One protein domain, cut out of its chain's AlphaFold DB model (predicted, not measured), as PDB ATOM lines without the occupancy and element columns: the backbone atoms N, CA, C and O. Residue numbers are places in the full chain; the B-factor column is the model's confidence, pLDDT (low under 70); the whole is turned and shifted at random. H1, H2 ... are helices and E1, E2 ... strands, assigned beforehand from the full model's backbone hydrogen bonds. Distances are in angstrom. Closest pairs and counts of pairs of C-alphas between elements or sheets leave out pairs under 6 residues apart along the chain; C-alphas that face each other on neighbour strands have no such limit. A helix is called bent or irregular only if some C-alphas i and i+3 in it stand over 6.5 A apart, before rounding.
ATOM      1  N   LEU A   7     118.880 102.879 137.487       54.12
ATOM      2  CA  LEU A   7     120.259 103.374 137.481       54.12
ATOM      3  C   LEU A   7     120.395 104.695 136.710       54.12
ATOM      4  O   LEU A   7     120.543 105.729 137.358       54.12
ATOM      5  N   GLU A   8     120.196 104.694 135.383       58.31
ATOM      6  CA  GLU A   8     120.281 105.898 134.532       58.31
ATOM      7  C   GLU A   8     119.437 107.065 135.078       58.31
ATOM      8  O   GLU A   8     119.876 108.216 135.100       58.31
ATOM      9  N   ALA A   9     118.221 106.781 135.560       59.56
ATOM     10  CA  ALA A   9     117.352 107.797 136.148       59.56
ATOM     11  C   ALA A   9     117.916 108.366 137.467       59.56
ATOM     12  O   ALA A   9     117.854 109.575 137.684       59.56
ATOM     13  N   THR A  10     118.485 107.527 138.340       64.06
ATOM     14  CA  THR A  10     119.140 107.980 139.579       64.06
ATOM     15  C   THR A  10     120.486 108.661 139.347       64.06
ATOM     16  O   THR A  10     120.808 109.582 140.086       64.06
ATOM     17  N   GLU A  11     121.244 108.280 138.320       67.00
ATOM     18  CA  GLU A  11     122.497 108.934 137.920       67.00
ATOM     19  C   GLU A  11     122.232 110.356 137.416       67.00
ATOM     20  O   GLU A  11     122.830 111.312 137.908       67.00
ATOM     21  N   ILE A  12     121.266 110.518 136.504       67.00
ATOM     22  CA  ILE A  12     120.829 111.833 136.013       67.00
ATOM     23  C   ILE A  12     120.303 112.694 137.171       67.00
ATOM     24  O   ILE A  12     120.619 113.882 137.242       67.00
ATOM     25  N   LEU A  13     119.544 112.112 138.106       66.25
ATOM     26  CA  LEU A  13     119.078 112.837 139.288       66.25
ATOM     27  C   LEU A  13     120.227 113.217 140.234       66.25
ATOM     28  O   LEU A  13     120.253 114.362 140.658       66.25
ATOM     29  N   ASN A  14     121.207 112.344 140.493       68.50
ATOM     30  CA  ASN A  14     122.396 112.655 141.308       68.50
ATOM     31  C   ASN A  14     123.269 113.774 140.708       68.50
ATOM     32  O   ASN A  14     123.928 114.493 141.454       68.50
ATOM     33  N   LEU A  15     123.288 113.926 139.378       66.94
ATOM     34  CA  LEU A  15     124.033 114.987 138.688       66.94
ATOM     35  C   LEU A  15     123.302 116.339 138.675       66.94
ATOM     36  O   LEU A  15     123.944 117.385 138.594       66.94
ATOM     37  N   LEU A  16     121.966 116.331 138.717       64.44
ATOM     38  CA  LEU A  16     121.134 117.538 138.628       64.44
ATOM     39  C   LEU A  16     120.581 117.999 139.984       64.44
ATOM     40  O   LEU A  16     120.196 119.162 140.125       64.44
ATOM     41  N   ALA A  17     120.519 117.105 140.971       70.50
ATOM     42  CA  ALA A  17     119.853 117.319 142.243       70.50
ATOM     43  C   ALA A  17     120.501 116.544 143.398       70.50
ATOM     44  O   ALA A  17     120.924 115.395 143.281       70.50
ATOM     45  N   ARG A  18     120.457 117.140 144.589       72.94
ATOM     46  CA  ARG A  18     120.800 116.456 145.833       72.94
ATOM     47  C   ARG A  18     119.609 115.629 146.313       72.94
ATOM     48  O   ARG A  18     118.532 116.171 146.567       72.94
ATOM     49  N   LYS A  19     119.800 114.321 146.516       66.44
ATOM     50  CA  LYS A  19     118.819 113.492 147.233       66.44
ATOM     51  C   LYS A  19     118.757 113.932 148.698       66.44
ATOM     52  O   LYS A  19     119.753 113.831 149.415       66.44
ATOM     53  N   MET A  20     117.595 114.393 149.151       63.62
ATOM     54  CA  MET A  20     117.423 114.853 150.529       63.62
ATOM     55  C   MET A  20     117.034 113.691 151.445       63.62
ATOM     56  O   MET A  20     116.017 113.024 151.258       63.62
ATOM     57  N   THR A  21     117.872 113.442 152.453       58.34
ATOM     58  CA  THR A  21     117.698 112.376 153.455       58.34
ATOM     59  C   THR A  21     116.971 112.844 154.721       58.34
ATOM     60  O   THR A  21     116.715 112.034 155.609       58.34
ATOM     61  N   HIS A  34     119.973 121.529 141.897       73.62
ATOM     62  CA  HIS A  34     121.007 122.528 142.140       73.62
ATOM     63  C   HIS A  34     120.573 123.915 141.624       73.62
ATOM     64  O   HIS A  34     120.040 124.018 140.512       73.62
ATOM     65  N   PRO A  35     120.792 124.995 142.402       73.31
ATOM     66  CA  PRO A  35     120.422 126.340 141.984       73.31
ATOM     67  C   PRO A  35     121.199 126.743 140.728       73.31
ATOM     68  O   PRO A  35     122.379 126.432 140.572       73.31
ATOM     69  N   THR A  36     120.525 127.443 139.820       75.56
ATOM     70  CA  THR A  36     121.087 127.830 138.525       75.56
ATOM     71  C   THR A  36     122.246 128.818 138.692       75.56
ATOM     72  O   THR A  36     122.045 129.940 139.155       75.56
ATOM     73  N   ASP A  37     123.455 128.433 138.269       80.12
ATOM     74  CA  ASP A  37     124.624 129.319 138.300       80.12
ATOM     75  C   ASP A  37     124.531 130.402 137.208       80.12
ATOM     76  O   ASP A  37     125.017 130.276 136.078       80.12
ATOM     77  N   HIS A  38     123.881 131.506 137.570       80.56
ATOM     78  CA  HIS A  38     123.736 132.694 136.734       80.56
ATOM     79  C   HIS A  38     125.059 133.437 136.473       80.56
ATOM     80  O   HIS A  38     125.090 134.316 135.609       80.56
ATOM     81  N   ASP A  39     126.148 133.118 137.173       80.50
ATOM     82  CA  ASP A  39     127.470 133.695 136.930       80.50
ATOM     83  C   ASP A  39     128.241 132.883 135.890       80.50
ATOM     84  O   ASP A  39     128.767 133.465 134.939       80.50
ATOM     85  N   PHE A  40     128.222 131.553 135.988       80.31
ATOM     86  CA  PHE A  40     128.726 130.660 134.946       80.31
ATOM     87  C   PHE A  40     128.004 130.900 133.613       80.31
ATOM     88  O   PHE A  40     128.659 131.119 132.595       80.31
ATOM     89  N   ILE A  41     126.665 130.966 133.618       84.25
ATOM     90  CA  ILE A  41     125.869 131.189 132.395       84.25
ATOM     91  C   ILE A  41     126.192 132.538 131.735       84.25
ATOM     92  O   ILE A  41     126.228 132.627 130.509       84.25
ATOM     93  N   ARG A  42     126.466 133.589 132.523       86.50
ATOM     94  CA  ARG A  42     126.854 134.906 131.987       86.50
ATOM     95  C   ARG A  42     128.296 134.959 131.480       86.50
ATOM     96  O   ARG A  42     128.576 135.758 130.593       86.50
ATOM     97  N   ARG A  43     129.200 134.141 132.028       84.12
ATOM     98  CA  ARG A  43     130.614 134.072 131.613       84.12
ATOM     99  C   ARG A  43     130.838 133.146 130.414       84.12
ATOM    100  O   ARG A  43     131.737 133.411 129.625       84.12
ATOM    101  N   PHE A  44     130.027 132.096 130.265       77.88
ATOM    102  CA  PHE A  44     130.217 131.039 129.264       77.88
ATOM    103  C   PHE A  44     128.924 130.673 128.501       77.88
ATOM    104  O   PHE A  44     128.533 129.500 128.481       77.88
ATOM    105  N   PRO A  45     128.249 131.640 127.844       83.94
ATOM    106  CA  PRO A  45     126.991 131.387 127.137       83.94
ATOM    107  C   PRO A  45     127.135 130.316 126.043       83.94
ATOM    108  O   PRO A  45     126.247 129.481 125.893       83.94
ATOM    109  N   ASP A  46     128.273 130.277 125.344       80.00
ATOM    110  CA  ASP A  46     128.536 129.314 124.268       80.00
ATOM    111  C   ASP A  46     128.619 127.870 124.788       80.00
ATOM    112  O   ASP A  46     128.080 126.954 124.167       80.00
ATOM    113  N   ILE A  47     129.226 127.662 125.966       80.31
ATOM    114  CA  ILE A  47     129.321 126.340 126.610       80.31
ATOM    115  C   ILE A  47     127.929 125.872 127.041       80.31
ATOM    116  O   ILE A  47     127.565 124.718 126.820       80.31
ATOM    117  N   VAL A  48     127.121 126.775 127.604       83.19
ATOM    118  CA  VAL A  48     125.730 126.490 127.988       83.19
ATOM    119  C   VAL A  48     124.879 126.173 126.756       83.19
ATOM    120  O   VAL A  48     124.112 125.210 126.774       83.19
ATOM    121  N   GLN A  49     125.051 126.910 125.654       81.19
ATOM    122  CA  GLN A  49     124.337 126.653 124.405       81.19
ATOM    123  C   GLN A  49     124.760 125.316 123.770       81.19
ATOM    124  O   GLN A  49     123.892 124.537 123.370       81.19
ATOM    125  N   GLN A  50     126.058 125.001 123.746       81.88
ATOM    126  CA  GLN A  50     126.583 123.720 123.264       81.88
ATOM    127  C   GLN A  50     126.060 122.543 124.100       81.88
ATOM    128  O   GLN A  50     125.603 121.547 123.537       81.88
ATOM    129  N   GLN A  51     126.071 122.667 125.431       78.94
ATOM    130  CA  GLN A  51     125.506 121.664 126.334       78.94
ATOM    131  C   GLN A  51     123.998 121.510 126.123       78.94
ATOM    132  O   GLN A  51     123.523 120.388 125.974       78.94
ATOM    133  N   SER A  52     123.235 122.603 126.026       77.94
ATOM    134  CA  SER A  52     121.784 122.523 125.799       77.94
ATOM    135  C   SER A  52     121.432 121.816 124.478       77.94
ATOM    136  O   SER A  52     120.545 120.966 124.462       77.94
ATOM    137  N   ALA A  53     122.190 122.057 123.400       77.25
ATOM    138  CA  ALA A  53     122.043 121.339 122.134       77.25
ATOM    139  C   ALA A  53     122.433 119.848 122.231       77.25
ATOM    140  O   ALA A  53     121.763 118.994 121.640       77.25
ATOM    141  N   ALA A  54     123.484 119.510 122.988       73.69
ATOM    142  CA  ALA A  54     123.881 118.124 123.236       73.69
ATOM    143  C   ALA A  54     122.816 117.361 124.047       73.69
ATOM    144  O   ALA A  54     122.439 116.246 123.674       73.69
ATOM    145  N   TRP A  55     122.268 117.982 125.096       78.00
ATOM    146  CA  TRP A  55     121.165 117.436 125.886       78.00
ATOM    147  C   TRP A  55     119.883 117.294 125.065       78.00
ATOM    148  O   TRP A  55     119.266 116.233 125.119       78.00
ATOM    149  N   GLU A  56     119.518 118.271 124.228       80.75
ATOM    150  CA  GLU A  56     118.404 118.122 123.282       80.75
ATOM    151  C   GLU A  56     118.588 116.903 122.367       80.75
ATOM    152  O   GLU A  56     117.663 116.106 122.206       80.75
ATOM    153  N   MET A  57     119.776 116.717 121.782       76.25
ATOM    154  CA  MET A  57     120.062 115.546 120.947       76.25
ATOM    155  C   MET A  57     119.990 114.235 121.739       76.25
ATOM    156  O   MET A  57     119.425 113.258 121.244       76.25
ATOM    157  N   ARG A  58     120.498 114.203 122.977       76.81
ATOM    158  CA  ARG A  58     120.441 113.009 123.833       76.81
ATOM    159  C   ARG A  58     119.012 112.671 124.264       76.81
ATOM    160  O   ARG A  58     118.628 111.507 124.198       76.81
ATOM    161  N   ILE A  59     118.202 113.669 124.615       76.50
ATOM    162  CA  ILE A  59     116.775 113.502 124.928       76.50
ATOM    163  C   ILE A  59     116.025 112.973 123.700       76.50
ATOM    164  O   ILE A  59     115.277 112.005 123.814       76.50
ATOM    165  N   ARG A  60     116.281 113.519 122.501       78.06
ATOM    166  CA  ARG A  60     115.702 113.015 121.240       78.06
ATOM    167  C   ARG A  60     116.041 111.535 121.004       78.06
ATOM    168  O   ARG A  60     115.143 110.769 120.666       78.06
ATOM    169  N   GLN A  61     117.290 111.118 121.232       75.62
ATOM    170  CA  GLN A  61     117.703 109.705 121.146       75.62
ATOM    171  C   GLN A  61     116.961 108.819 122.158       75.62
ATOM    172  O   GLN A  61     116.374 107.810 121.768       75.62
ATOM    173  N   LEU A  62     116.956 109.207 123.437       73.94
ATOM    174  CA  LEU A  62     116.312 108.448 124.515       73.94
ATOM    175  C   LEU A  62     114.801 108.315 124.287       73.94
ATOM    176  O   LEU A  62     114.243 107.234 124.459       73.94
ATOM    177  N   CYS A  63     114.130 109.373 123.825       75.94
ATOM    178  CA  CYS A  63     112.709 109.311 123.499       75.94
ATOM    179  C   CYS A  63     112.408 108.373 122.322       75.94
ATOM    180  O   CYS A  63     111.396 107.678 122.375       75.94
ATOM    181  N   VAL A  64     113.273 108.274 121.306       76.94
ATOM    182  CA  VAL A  64     113.128 107.257 120.244       76.94
ATOM    183  C   VAL A  64     113.333 105.847 120.811       76.94
ATOM    184  O   VAL A  64     112.505 104.968 120.579       76.94
ATOM    185  N   GLN A  65     114.375 105.627 121.619       71.69
ATOM    186  CA  GLN A  65     114.655 104.323 122.243       71.69
ATOM    187  C   GLN A  65     113.513 103.844 123.161       71.69
ATOM    188  O   GLN A  65     113.156 102.667 123.149       71.69
ATOM    189  N   LEU A  66     112.897 104.759 123.915       75.19
ATOM    190  CA  LEU A  66     111.804 104.485 124.855       75.19
ATOM    191  C   LEU A  66     110.398 104.547 124.220       75.19
ATOM    192  O   LEU A  66     109.411 104.360 124.940       75.19
ATOM    193  N   LYS A  67     110.300 104.797 122.903       75.69
ATOM    194  CA  LYS A  67     109.052 104.984 122.125       75.69
ATOM    195  C   LYS A  67     108.151 106.119 122.645       75.69
ATOM    196  O   LYS A  67     106.927 106.048 122.601       75.69
TER     197      LYS A  67
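AT A GLANCE: This is residues 7 to 21 and 34 to 67 of the 449 residues of an uncharacterized protein of Echinostoma caproni (UniProt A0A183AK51). An open, flat frame of helices with an empty middle: the long helix H3 makes one side, the short helix H2 makes a corner with it at its first end, and the helix H1 lies across the gap from H3. The short strand E1 and residues 20 and 21 lead away from the end of H1, on the side away from H3. The printed part has 49 residues, with three named helices and one named strand in the order H1, E1, H2, H3, and its class is mostly helix. It is loose, with a radius of gyration of the C-alphas of 13.6 A, and its C-alphas span 37 by 33 by 10 A.

IN THESE COORDINATES: H1 holds residues 7 to 16 and is 14.2 A long from first to last C-alpha, with C-alpha 7 at (120.259, 103.374, 137.481). E1 follows with residues 17 to 19, 6.4 A long. After the cut, H2 holds residues 38 to 43 and is 8.7 A long, with C-alpha 38 at (123.736, 132.694, 136.734). H3 holds residues 45 to 65 and is 30.1 A long, with C-alpha 65 at (114.655, 104.323, 122.243).

HOW THE PARTS SIT: A tight link with no residue between joins H1 to E1, and their closest C-alphas, those of Leu 13 and Lys 19, are 8.0 A apart. E1 pairs with no named strand. H1 is apart from H2 and from H3, and E1 is apart from H2 and from H3. H2 and H3 are close but not clearly touching, with the C-alphas of Ile 41 and Val 48 the closest at 6.4 A. They stand at a steep tilt of 67 degrees and run opposite ways. Phe 44 is the one residue between them, a tight link. In H1, H2 and H3 every backbone O i to N i+4 pair is within hydrogen-bond range. No helix is bent or irregular.

THE WHOLE: The two C-alphas farthest apart are those of Arg 43 and Lys 67, at 37.4 A. Residues 42 to 47, of which 45 to 47 belong to H3, stand free, and so do residues 50 to 67, of which 50 to 65 belong to H3. Residues 22 to 33 are not printed, and across this cut C-alphas 21 and 34 are 15.6 A apart. The link from E1 to H2 runs across the cut, and neither of the links that are printed whole is long. The mean pLDDT of the printed part is 74.2; residues 7 to 16 and 19 to 21 of this model are under 70.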